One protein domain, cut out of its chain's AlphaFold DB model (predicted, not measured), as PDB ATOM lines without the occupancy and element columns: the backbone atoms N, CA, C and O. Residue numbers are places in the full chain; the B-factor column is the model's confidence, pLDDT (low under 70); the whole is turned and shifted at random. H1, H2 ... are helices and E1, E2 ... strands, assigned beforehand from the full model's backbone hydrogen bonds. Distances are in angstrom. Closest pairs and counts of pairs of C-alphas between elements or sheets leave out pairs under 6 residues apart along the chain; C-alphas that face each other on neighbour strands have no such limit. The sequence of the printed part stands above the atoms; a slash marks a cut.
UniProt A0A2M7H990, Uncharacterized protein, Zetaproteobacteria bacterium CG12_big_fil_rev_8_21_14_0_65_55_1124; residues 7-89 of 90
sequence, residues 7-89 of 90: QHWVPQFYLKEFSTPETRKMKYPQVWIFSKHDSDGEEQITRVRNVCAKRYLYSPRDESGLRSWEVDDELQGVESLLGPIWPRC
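What this domain is: This is residues 7 to 89 of the 90 residues of an uncharacterized protein of Zetaproteobacteria bacterium CG12_big_fil_rev_8_21_14_0_65_55_1124 (UniProt A0A2M7H990). Little regular structure is here: a loose, flat winding of loops with the small hairpin E1 and E2 at one end, H2 toward the other, and H1 and E3 between them. Two loop tips, residues 36 to 41 and 61 to 66, stick out. Of 83 printed residues, 29 are in named elements, in the order H1 E1 E2 E3 H2, class mixed; the radius of gyration of the C-alphas is 15.5 A, the spans 45 by 39 by 20 A.

How they stand to each other: Start at E1, residues 30 to 33, and E2, residues 44 to 47, an antiparallel hairpin at 141 degrees; N 31 and O 46, 2.9 A apart, are within hydrogen-bond range. H1, residues 12 to 16, only just touches H2, residues 70 to 82, with 3 pairs of C-alphas within 8 A, through residues 79 to 82 of H2 alone; the closest C-alphas, Phe 13 and Glu 79, are 7.1 A apart. In both helices every O i to N i+4 pair is within hydrogen-bond range. E3, residues 53 to 55, pairs with no named strand; residues 7 to 8 pair antiparallel with its residues 53 to 54.

Where its parts are: Find C-alpha 12 at (-17.289, 40.313, -15.139), where H1 begins. E1 runs 9.6 A and E2 10.1 A; H2 runs 18.5 A to C-alpha 82 at (-18.512, 35.042, -24.092).

The domain as a whole: The C-alphas farthest apart, Glu 22 and Ser 64, are 46.9 A apart. The printed part has no cut; the links H1 to E1 and E3 to H2 are long. Look for pLDDT under 70 at residues 41 and 89.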
ATOM      1  N   GLN A   7     -17.790  34.774  -6.467       83.44
ATOM      2  CA  GLN A   7     -18.670  34.662  -7.622       83.44
ATOM      3  C   GLN A   7     -19.446  35.962  -7.792       83.44
ATOM      4  O   GLN A   7     -19.883  36.564  -6.806       83.44
ATOM      5  N   HIS A   8     -19.656  36.364  -9.038       84.50
ATOM      6  CA  HIS A   8     -20.312  37.619  -9.379       84.50
ATOM      7  C   HIS A   8     -21.778  37.405  -9.738       84.50
ATOM      8  O   HIS A   8     -22.116  36.449 -10.422       84.50
ATOM      9  N   TRP A   9     -22.647  38.320  -9.303       85.38
ATOM     10  CA  TRP A   9     -24.065  38.337  -9.709       85.38
ATOM     11  C   TRP A   9     -24.226  38.787 -11.155       85.38
ATOM     12  O   TRP A   9     -25.202  38.447 -11.816       85.38
ATOM     13  N   VAL A  10     -23.273  39.590 -11.618       86.75
ATOM     14  CA  VAL A  10     -23.242  40.175 -12.951       86.75
ATOM     15  C   VAL A  10     -21.942  39.741 -13.614       86.75
ATOM     16  O   VAL A  10     -20.894  39.878 -12.974       86.75
ATOM     17  N   PRO A  11     -21.969  39.266 -14.872       86.75
ATOM     18  CA  PRO A  11     -20.764  38.767 -15.502       86.75
ATOM     19  C   PRO A  11     -19.634  39.795 -15.532       86.75
ATOM     20  O   PRO A  11     -19.845  40.970 -15.857       86.75
ATOM     21  N   GLN A  12     -18.408  39.368 -15.234       87.31
ATOM     22  CA  GLN A  12     -17.289  40.313 -15.139       87.31
ATOM     23  C   GLN A  12     -16.987  40.987 -16.479       87.31
ATOM     24  O   GLN A  12     -16.585  42.148 -16.492       87.31
ATOM     25  N   PHE A  13     -17.170  40.288 -17.603       86.44
ATOM     26  CA  PHE A  13     -16.957  40.873 -18.931       86.44
ATOM     27  C   PHE A  13     -17.917  42.033 -19.213       86.44
ATOM     28  O   PHE A  13     -17.500  43.018 -19.806       86.44
ATOM     29  N   TYR A  14     -19.156  41.958 -18.724       88.38
ATOM     30  CA  TYR A  14     -20.131  43.036 -18.854       88.38
ATOM     31  C   TYR A  14     -19.705  44.249 -18.021       88.38
ATOM     32  O   TYR A  14     -19.662  45.370 -18.519       88.38
ATOM     33  N   LEU A  15     -19.298  44.020 -16.768       88.56
ATOM     34  CA  LEU A  15     -18.844  45.088 -15.869       88.56
ATOM     35  C   LEU A  15     -17.596  45.828 -16.387       88.56
ATOM     36  O   LEU A  15     -17.411  47.003 -16.072       88.56
ATOM     37  N   LYS A  16     -16.745  45.176 -17.194       88.88
ATOM     38  CA  LYS A  16     -15.573  45.817 -17.818       88.88
ATOM     39  C   LYS A  16     -15.943  46.939 -18.783       88.88
ATOM     40  O   LYS A  16     -15.167  47.877 -18.909       88.88
ATOM     41  N   GLU A  17     -17.112  46.908 -19.412       89.12
ATOM     42  CA  GLU A  17     -17.522  47.986 -20.324       89.12
ATOM     43  C   GLU A  17     -17.789  49.308 -19.585       89.12
ATOM     44  O   GLU A  17     -17.660  50.393 -20.154       89.12
ATOM     45  N   PHE A  18     -18.049  49.235 -18.278       90.81
ATOM     46  CA  PHE A  18     -18.263  50.387 -17.401       90.81
ATOM     47  C   PHE A  18     -16.983  50.863 -16.710       90.81
ATOM     48  O   PHE A  18     -17.022  51.799 -15.913       90.81
ATOM     49  N   SER A  19     -15.837  50.229 -16.977       93.81
ATOM     50  CA  SER A  19     -14.587  50.629 -16.340       93.81
ATOM     51  C   SER A  19     -14.116  51.994 -16.822       93.81
ATOM     52  O   SER A  19     -14.356  52.365 -17.981       93.81
ATOM     53  N   THR A  20     -13.377  52.690 -15.957       93.38
ATOM     54  CA  THR A  20     -12.850  54.023 -16.244       93.38
ATOM     55  C   THR A  20     -11.975  54.017 -17.507       93.38
ATOM     56  O   THR A  20     -11.324  53.000 -17.797       93.38
ATOM     57  N   PRO A  21     -11.938  55.119 -18.280       91.38
ATOM     58  CA  PRO A  21     -11.164  55.186 -19.522       91.38
ATOM     59  C   PRO A  21      -9.686  54.822 -19.334       91.38
ATOM     60  O   PRO A  21      -9.091  54.170 -20.191       91.38
ATOM     61  N   GLU A  22      -9.116  55.182 -18.184       93.38
ATOM     62  CA  GLU A  22      -7.707  54.982 -17.846       93.38
ATOM     63  C   GLU A  22      -7.385  53.502 -17.631       93.38
ATOM     64  O   GLU A  22      -6.283  53.059 -17.944       93.38
ATOM     65  N   THR A  23      -8.339  52.721 -17.114       93.44
ATOM     66  CA  THR A  23      -8.092  51.337 -16.678       93.44
ATOM     67  C   THR A  23      -8.753  50.273 -17.549       93.44
ATOM     68  O   THR A  23      -8.439  49.091 -17.399       93.44
ATOM     69  N   ARG A  24      -9.601  50.656 -18.513       87.38
ATOM     70  CA  ARG A  24     -10.392  49.721 -19.340       87.38
ATOM     71  C   ARG A  24      -9.582  48.653 -20.065       87.38
ATOM     72  O   ARG A  24     -10.008  47.507 -20.149       87.38
ATOM     73  N   LYS A  25      -8.400  49.007 -20.572       87.12
ATOM     74  CA  LYS A  25      -7.511  48.074 -21.291       87.12
ATOM     75  C   LYS A  25      -6.450  47.430 -20.394       87.12
ATOM     76  O   LYS A  25      -5.604  46.683 -20.880       87.12
ATOM     77  N   MET A  26      -6.456  47.730 -19.096       90.56
ATOM     78  CA  MET A  26      -5.486  47.184 -18.154       90.56
ATOM     79  C   MET A  26      -5.900  45.793 -17.671       90.56
ATOM     80  O   MET A  26      -7.063  45.399 -17.718       90.56
ATOM     81  N   LYS A  27      -4.932  45.057 -17.115       86.94
ATOM     82  CA  LYS A  27      -5.160  43.738 -16.503       86.94
ATOM     83  C   LYS A  27      -6.200  43.774 -15.372       86.94
ATOM     84  O   LYS A  27      -6.869  42.776 -15.116       86.94
ATOM     85  N   TYR A  28      -6.309  44.908 -14.683       89.19
ATOM     86  CA  TYR A  28      -7.199  45.100 -13.542       89.19
ATOM     87  C   TYR A  28      -8.070  46.347 -13.755       89.19
ATOM     88  O   TYR A  28      -7.763  47.389 -13.179       89.19
ATOM     89  N   PRO A  29      -9.132  46.252 -14.574       92.62
ATOM     90  CA  PRO A  29     -10.024  47.376 -14.825       92.62
ATOM     91  C   PRO A  29     -10.746  47.793 -13.542       92.62
ATOM     92  O   PRO A  29     -11.083  46.953 -12.691       92.62
ATOM     93  N   GLN A  30     -10.965  49.096 -13.403       95.06
ATOM     94  CA  GLN A  30     -11.592  49.712 -12.242       95.06
ATOM     95  C   GLN A  30     -12.893  50.404 -12.628       95.06
ATOM     96  O   GLN A  30     -13.020  50.917 -13.733       95.06
ATOM     97  N   VAL A  31     -13.848  50.419 -11.709       93.56
ATOM     98  CA  VAL A  31     -15.150  51.073 -11.859       93.56
ATOM     99  C   VAL A  31     -15.400  51.976 -10.661       93.56
ATOM    100  O   VAL A  31     -14.917  51.695  -9.559       93.56
ATOM    101  N   TRP A  32     -16.171  53.035 -10.888       92.12
ATOM    102  CA  TRP A  32     -16.745  53.831  -9.814       92.12
ATOM    103  C   TRP A  32     -17.965  53.120  -9.242       92.12
ATOM    104  O   TRP A  32     -18.807  52.614  -9.985       92.12
ATOM    105  N   ILE A  33     -18.043  53.080  -7.919       89.75
ATOM    106  CA  ILE A  33     -19.229  52.663  -7.187       89.75
ATOM    107  C   ILE A  33     -19.776  53.862  -6.424       89.75
ATOM    108  O   ILE A  33     -19.029  54.599  -5.781       89.75
ATOM    109  N   PHE A  34     -21.088  54.029  -6.515       87.62
ATOM    110  CA  PHE A  34     -21.830  55.090  -5.855       87.62
ATOM    111  C   PHE A  34     -22.772  54.437  -4.864       87.62
ATOM    112  O   PHE A  34     -23.468  53.469  -5.197       87.62
ATOM    113  N   SER A  35     -22.784  54.956  -3.645       84.81
ATOM    114  CA  SER A  35     -23.797  54.566  -2.688       84.81
ATOM    115  C   SER A  35     -25.159  55.125  -3.105       84.81
ATOM    116  O   SER A  35     -25.259  56.239  -3.614       84.81
ATOM    117  N   LYS A  36     -26.228  54.357  -2.870       83.62
ATOM    118  CA  LYS A  36     -27.603  54.844  -3.042       83.62
ATOM    119  C   LYS A  36     -28.059  55.714  -1.866       83.62
ATOM    120  O   LYS A  36     -28.975  56.518  -2.023       83.62
ATOM    121  N   HIS A  37     -27.461  55.514  -0.697       84.56
ATOM    122  CA  HIS A  37     -27.790  56.235   0.523       84.56
ATOM    123  C   HIS A  37     -26.556  56.984   1.014       84.56
ATOM    124  O   HIS A  37     -25.494  56.383   1.176       84.56
ATOM    125  N   ASP A  38     -26.712  58.270   1.317       74.38
ATOM    126  CA  ASP A  38     -25.616  59.124   1.797       74.38
ATOM    127  C   ASP A  38     -24.973  58.593   3.097       74.38
ATOM    128  O   ASP A  38     -23.833  58.915   3.416       74.38
ATOM    129  N   SER A  39     -25.681  57.731   3.841       78.06
ATOM    130  CA  SER A  39     -25.190  57.058   5.050       78.06
ATOM    131  C   SER A  39     -24.253  55.874   4.798       78.06
ATOM    132  O   SER A  39     -23.514  55.490   5.701       78.06
ATOM    133  N   ASP A  40     -24.294  55.269   3.611       71.56
ATOM    134  CA  ASP A  40     -23.584  54.018   3.300       71.56
ATOM    135  C   ASP A  40     -22.149  54.272   2.774       71.56
ATOM    136  O   ASP A  40     -21.422  53.329   2.453       71.56
ATOM    137  N   GLY A  41     -21.717  55.540   2.744       68.25
ATOM    138  CA  GLY A  41     -20.347  55.972   2.454       68.25
ATOM    139  C   GLY A  41     -20.187  56.772   1.158       68.25
ATOM    140  O   GLY A  41     -21.117  56.916   0.367       68.25
ATOM    141  N   GLU A  42     -18.974  57.295   0.960       76.69
ATOM    142  CA  GLU A  42     -18.593  58.084  -0.220       76.69
ATOM    143  C   GLU A  42     -18.330  57.215  -1.460       76.69
ATOM    144  O   GLU A  42     -18.133  56.001  -1.365       76.69
ATOM    145  N   GLU A  43     -18.306  57.857  -2.630       86.06
ATOM    146  CA  GLU A  43     -17.962  57.262  -3.923       86.06
ATOM    147  C   GLU A  43     -16.567  56.625  -3.894       86.06
ATOM    148  O   GLU A  43     -15.611  57.201  -3.371       86.06
ATOM    149  N   GLN A  44     -16.416  55.433  -4.475       89.88
ATOM    150  CA  GLN A  44     -15.135  54.719  -4.453       89.88
ATOM    151  C   GLN A  44     -14.774  54.157  -5.818       89.88
ATOM    152  O   GLN A  44     -15.625  53.665  -6.557       89.88
ATOM    153  N   ILE A  45     -13.475  54.137  -6.112       91.44
ATOM    154  CA  ILE A  45     -12.928  53.392  -7.240       91.44
ATOM    155  C   ILE A  45     -12.490  52.000  -6.771       91.44
ATOM    156  O   ILE A  45     -11.688  51.847  -5.849       91.44
ATOM    157  N   THR A  46     -13.007  50.947  -7.400       91.88
ATOM    158  CA  THR A  46     -12.662  49.561  -7.046       91.88
ATOM    159  C   THR A  46     -12.457  48.701  -8.282       91.88
ATOM    160  O   THR A  46     -12.823  49.067  -9.394       91.88
ATOM    161  N   ARG A  47     -11.827  47.535  -8.114       91.56
ATOM    162  CA  ARG A  47     -11.611  46.592  -9.220       91.56
ATOM    163  C   ARG A  47     -12.926  45.914  -9.585       91.56
ATOM    164  O   ARG A  47     -13.640  45.479  -8.687       91.56
ATOM    165  N   VAL A  48     -13.157  45.676 -10.878       89.56
ATOM    166  CA  VAL A  48     -14.337  44.935 -11.377       89.56
ATOM    167  C   VAL A  48     -14.550  43.613 -10.628       89.56
ATOM    168  O   VAL A  48     -15.658  43.296 -10.213       89.56
ATOM    169  N   ARG A  49     -13.468  42.877 -10.333       86.94
ATOM    170  CA  ARG A  49     -13.529  41.601  -9.594       86.94
ATOM    171  C   ARG A  49     -14.115  41.702  -8.171       86.94
ATOM    172  O   ARG A  49     -14.394  40.672  -7.572       86.94
ATOM    173  N   ASN A  50     -14.219  42.901  -7.604       87.38
ATOM    174  CA  ASN A  50     -14.754  43.126  -6.261       87.38
ATOM    175  C   ASN A  50     -16.233  43.549  -6.289       87.38
ATOM    176  O   ASN A  50     -16.879  43.544  -5.247       87.38
ATOM    177  N   VAL A  51     -16.760  43.941  -7.451       87.50
ATOM    178  CA  VAL A  51     -18.121  44.476  -7.590       87.50
ATOM    179  C   VAL A  51     -19.122  43.345  -7.734       87.50
ATOM    180  O   VAL A  51     -18.858  42.393  -8.455       87.50
ATOM    181  N   CYS A  52     -20.267  43.448  -7.049       82.50
ATOM    182  CA  CYS A  52     -21.344  42.451  -7.099       82.50
ATOM    183  C   CYS A  52     -20.864  41.011  -6.836       82.50
ATOM    184  O   CYS A  52     -21.449  40.056  -7.348       82.50
ATOM    185  N   ALA A  53     -19.790  40.859  -6.057       84.81
ATOM    186  CA  ALA A  53     -19.197  39.574  -5.737       84.81
ATOM    187  C   ALA A  53     -19.676  39.094  -4.364       84.81
ATOM    188  O   ALA A  53     -19.631  39.836  -3.382       84.81
ATOM    189  N   LYS A  54     -20.089  37.831  -4.272       84.06
ATOM    190  CA  LYS A  54     -20.411  37.159  -3.011       84.06
ATOM    191  C   LYS A  54     -19.599  35.879  -2.904       84.06
ATOM    192  O   LYS A  54     -19.377  35.182  -3.891       84.06
ATOM    193  N   ARG A  55     -19.175  35.555  -1.684       81.88
ATOM    194  CA  ARG A  55     -18.472  34.300  -1.425       81.88
ATOM    195  C   ARG A  55     -19.417  33.110  -1.532       81.88
ATOM    196  O   ARG A  55     -20.410  33.061  -0.806       81.88
ATOM    197  N   TYR A  56     -19.044  32.147  -2.369       80.00
ATOM    198  CA  TYR A  56     -19.749  30.883  -2.594       80.00
ATOM    199  C   TYR A  56     -21.209  31.061  -3.011       80.00
ATOM    200  O   TYR A  56     -22.097  30.395  -2.480       80.00
ATOM    201  N   LEU A  57     -21.458  31.995  -3.926       82.94
ATOM    202  CA  LEU A  57     -22.810  32.349  -4.345       82.94
ATOM    203  C   LEU A  57     -23.606  31.168  -4.906       82.94
ATOM    204  O   LEU A  57     -24.736  30.956  -4.475       82.94
ATOM    205  N   TYR A  58     -23.016  30.428  -5.847       82.62
ATOM    206  CA  TYR A  58     -23.656  29.295  -6.524       82.62
ATOM    207  C   TYR A  58     -23.233  27.942  -5.953       82.62
ATOM    208  O   TYR A  58     -23.683  26.901  -6.419       82.62
ATOM    209  N   SER A  59     -22.423  27.969  -4.896       85.12
ATOM    210  CA  SER A  59     -21.857  26.784  -4.256       85.12
ATOM    211  C   SER A  59     -22.301  26.695  -2.793       85.12
ATOM    212  O   SER A  59     -21.446  26.735  -1.893       85.12
ATOM    213  N   PRO A  60     -23.621  26.649  -2.498       82.69
ATOM    214  CA  PRO A  60     -24.105  26.469  -1.137       82.69
ATOM    215  C   PRO A  60     -23.654  25.112  -0.581       82.69
ATOM    216  O   PRO A  60     -23.215  24.225  -1.312       82.69
ATOM    217  N   ARG A  61     -23.708  24.977   0.745       85.19
ATOM    218  CA  ARG A  61     -23.440  23.693   1.397       85.19
ATOM    219  C   ARG A  61     -24.702  22.841   1.382       85.19
ATOM    220  O   ARG A  61     -25.778  23.381   1.629       85.19
ATOM    221  N   ASP A  62     -24.548  21.550   1.131       81.94
ATOM    222  CA  ASP A  62     -25.601  20.562   1.350       81.94
ATOM    223  C   ASP A  62     -25.726  20.186   2.843       81.94
ATOM    224  O   ASP A  62     -24.987  20.689   3.696       81.94
ATOM    225  N   GLU A  63     -26.664  19.288   3.160       82.38
ATOM    226  CA  GLU A  63     -26.895  18.772   4.520       82.38
ATOM    227  C   GLU A  63     -25.668  18.048   5.110       82.38
ATOM    228  O   GLU A  63     -25.512  17.988   6.328       82.38
ATOM    229  N   SER A  64     -24.759  17.558   4.260       82.56
ATOM    230  CA  SER A  64     -23.493  16.930   4.663       82.56
ATOM    231  C   SER A  64     -22.352  17.940   4.875       82.56
ATOM    232  O   SER A  64     -21.252  17.578   5.294       82.56
ATOM    233  N   GLY A  65     -22.602  19.227   4.614       81.94
ATOM    234  CA  GLY A  65     -21.628  20.310   4.731       81.94
ATOM    235  C   GLY A  65     -20.677  20.432   3.536       81.94
ATOM    236  O   GLY A  65     -19.803  21.315   3.543       81.94
ATOM    237  N   LEU A  66     -20.844  19.595   2.508       83.12
ATOM    238  CA  LEU A  66     -20.066  19.629   1.275       83.12
ATOM    239  C   LEU A  66     -20.602  20.720   0.344       83.12
ATOM    240  O   LEU A  66     -21.785  21.046   0.337       83.12
ATOM    241  N   ARG A  67     -19.700  21.338  -0.425       84.19
ATOM    242  CA  ARG A  67     -20.060  22.315  -1.465       84.19
ATOM    243  C   ARG A  67     -19.922  21.655  -2.827       84.19
ATOM    244  O   ARG A  67     -18.832  21.149  -3.117       84.19
ATOM    245  N   SER A  68     -20.970  21.732  -3.644       82.62
ATOM    246  CA  SER A  68     -20.868  21.489  -5.086       82.62
ATOM    247  C   SER A  68     -20.237  22.705  -5.765       82.62
ATOM    248  O   SER A  68     -20.465  23.820  -5.313       82.62
ATOM    249  N   TRP A  69     -19.424  22.472  -6.798       81.88
ATOM    250  CA  TRP A  69     -18.727  23.504  -7.588       81.88
ATOM    251  C   TRP A  69     -19.095  23.441  -9.072       81.88
ATOM    252  O   TRP A  69     -18.607  24.245  -9.854       81.88
ATOM    253  N   GLU A  70     -19.956  22.498  -9.458       83.00
ATOM    254  CA  GLU A  70     -20.288  22.222 -10.859       83.00
ATOM    255  C   GLU A  70     -20.854  23.467 -11.551       83.00
ATOM    256  O   GLU A  70     -20.412  23.842 -12.630       83.00
ATOM    257  N   VAL A  71     -21.768  24.171 -10.878       82.06
ATOM    258  CA  VAL A  71     -22.368  25.405 -11.405       82.06
ATOM    259  C   VAL A  71     -21.335  26.526 -11.545       82.06
ATOM    260  O   VAL A  71     -21.379  27.276 -12.516       82.06
ATOM    261  N   ASP A  72     -20.398  26.642 -10.601       81.69
ATOM    262  CA  ASP A  72     -19.334  27.650 -10.675       81.69
ATOM    263  C   ASP A  72     -18.414  27.400 -11.874       81.69
ATOM    264  O   ASP A  72     -18.067  28.343 -12.587       81.69
ATOM    265  N   ASP A  73     -18.035  26.140 -12.094       82.75
ATOM    266  CA  ASP A  73     -17.144  25.745 -13.184       82.75
ATOM    267  C   ASP A  73     -17.809  25.979 -14.555       82.75
ATOM    268  O   ASP A  73     -17.189  26.559 -15.452       82.75
ATOM    269  N   GLU A  74     -19.089  25.623 -14.702       86.38
ATOM    270  CA  GLU A  74     -19.869  25.871 -15.925       86.38
ATOM    271  C   GLU A  74     -20.006  27.373 -16.222       86.38
ATOM    272  O   GLU A  74     -19.726  27.830 -17.334       86.38
ATOM    273  N   LEU A  75     -20.371  28.178 -15.218       84.44
ATOM    274  CA  LEU A  75     -20.504  29.629 -15.384       84.44
ATOM    275  C   LEU A  75     -19.166  30.294 -15.723       84.44
ATOM    276  O   LEU A  75     -19.120  31.181 -16.579       84.44
ATOM    277  N   GLN A  76     -18.065  29.843 -15.117       82.75
ATOM    278  CA  GLN A  76     -16.727  30.316 -15.468       82.75
ATOM    279  C   GLN A  76     -16.373  29.982 -16.927       82.75
ATOM    280  O   GLN A  76     -15.757  30.802 -17.621       82.75
ATOM    281  N   GLY A  77     -16.765  28.798 -17.406       84.38
ATOM    282  CA  GLY A  77     -16.615  28.395 -18.803       84.38
ATOM    283  C   GLY A  77     -17.374  29.323 -19.754       84.38
ATOM    284  O   GLY A  77     -16.793  29.847 -20.708       84.38
ATOM    285  N   VAL A  78     -18.643  29.601 -19.444       85.94
ATOM    286  CA  VAL A  78     -19.498  30.514 -20.219       85.94
ATOM    287  C   VAL A  78     -18.918  31.929 -20.264       85.94
ATOM    288  O   VAL A  78     -18.818  32.512 -21.343       85.94
ATOM    289  N   GLU A  79     -18.476  32.485 -19.131       83.31
ATOM    290  CA  GLU A  79     -17.837  33.808 -19.105       83.31
ATOM    291  C   GLU A  79     -16.561  33.859 -19.948       83.31
ATOM    292  O   GLU A  79     -16.314  34.841 -20.653       83.31
ATOM    293  N   SER A  80     -15.748  32.803 -19.880       83.75
ATOM    294  CA  SER A  80     -14.492  32.712 -20.628       83.75
ATOM    295  C   SER A  80     -14.736  32.654 -22.138       83.75
ATOM    296  O   SER A  80     -13.959  33.231 -22.902       83.75
ATOM    297  N   LEU A  81     -15.827  32.009 -22.565       87.19
ATOM    298  CA  LEU A  81     -16.245  31.939 -23.965       87.19
ATOM    299  C   LEU A  81     -16.862  33.254 -24.459       87.19
ATOM    300  O   LEU A  81     -16.532  33.718 -25.550       87.19
ATOM    301  N   LEU A  82     -17.764  33.851 -23.678       85.44
ATOM    302  CA  LEU A  82     -18.512  35.042 -24.092       85.44
ATOM    303  C   LEU A  82     -17.691  36.326 -23.982       85.44
ATOM    304  O   LEU A  82     -17.878  37.228 -24.793       85.44
ATOM    305  N   GLY A  83     -16.763  36.416 -23.029       83.12
ATOM    306  CA  GLY A  83     -15.981  37.627 -22.776       83.12
ATOM    307  C   GLY A  83     -15.273  38.209 -24.011       83.12
ATOM    308  O   GLY A  83     -15.351  39.418 -24.215       83.12
ATOM    309  N   PRO A  84     -14.611  37.401 -24.862       84.12
ATOM    310  CA  PRO A  84     -14.010  37.878 -26.112       84.12
ATOM    311  C   PRO A  84     -15.016  38.279 -27.202       84.12
ATOM    312  O   PRO A  84     -14.667  39.044 -28.101       84.12
ATOM    313  N   ILE A  85     -16.234  37.730 -27.163       85.25
ATOM    314  CA  ILE A  85     -17.273  37.936 -28.183       85.25
ATOM    315  C   ILE A  85     -18.113  39.170 -27.849       85.25
ATOM    316  O   ILE A  85     -18.488  39.912 -28.752       85.25
ATOM    317  N   TRP A  86     -18.358  39.418 -26.562       82.06
ATOM    318  CA  TRP A  86     -19.226  40.484 -26.068       82.06
ATOM    319  C   TRP A  86     -18.960  41.873 -26.681       82.06
ATOM    320  O   TRP A  86     -19.923  42.490 -27.132       82.06
ATOM    321  N   PRO A  87     -17.701  42.345 -26.831       77.38
ATOM    322  CA  PRO A  87     -17.421  43.649 -27.444       77.38
ATOM    323  C   PRO A  87     -17.785  43.751 -28.933       77.38
ATOM    324  O   PRO A  87     -17.667  44.824 -29.509       77.38
ATOM    325  N   ARG A  88     -18.138  42.639 -29.589       79.25
ATOM    326  CA  ARG A  88     -18.556  42.594 -31.002       79.25
ATOM    327  C   ARG A  88     -20.074  42.545 -31.171       79.25
ATOM    328  O   ARG A  88     -20.549  42.595 -32.300       79.25
ATOM    329  N   CYS A  89     -20.817  42.385 -30.077       67.94
ATOM    330  CA  CYS A  89     -22.276  42.302 -30.085       67.94
ATOM    331  C   CYS A  89     -22.956  43.674 -29.935       67.94
ATOM    332  O   CYS A  89     -24.186  43.723 -29.939       67.94
TER     333      CYS A  89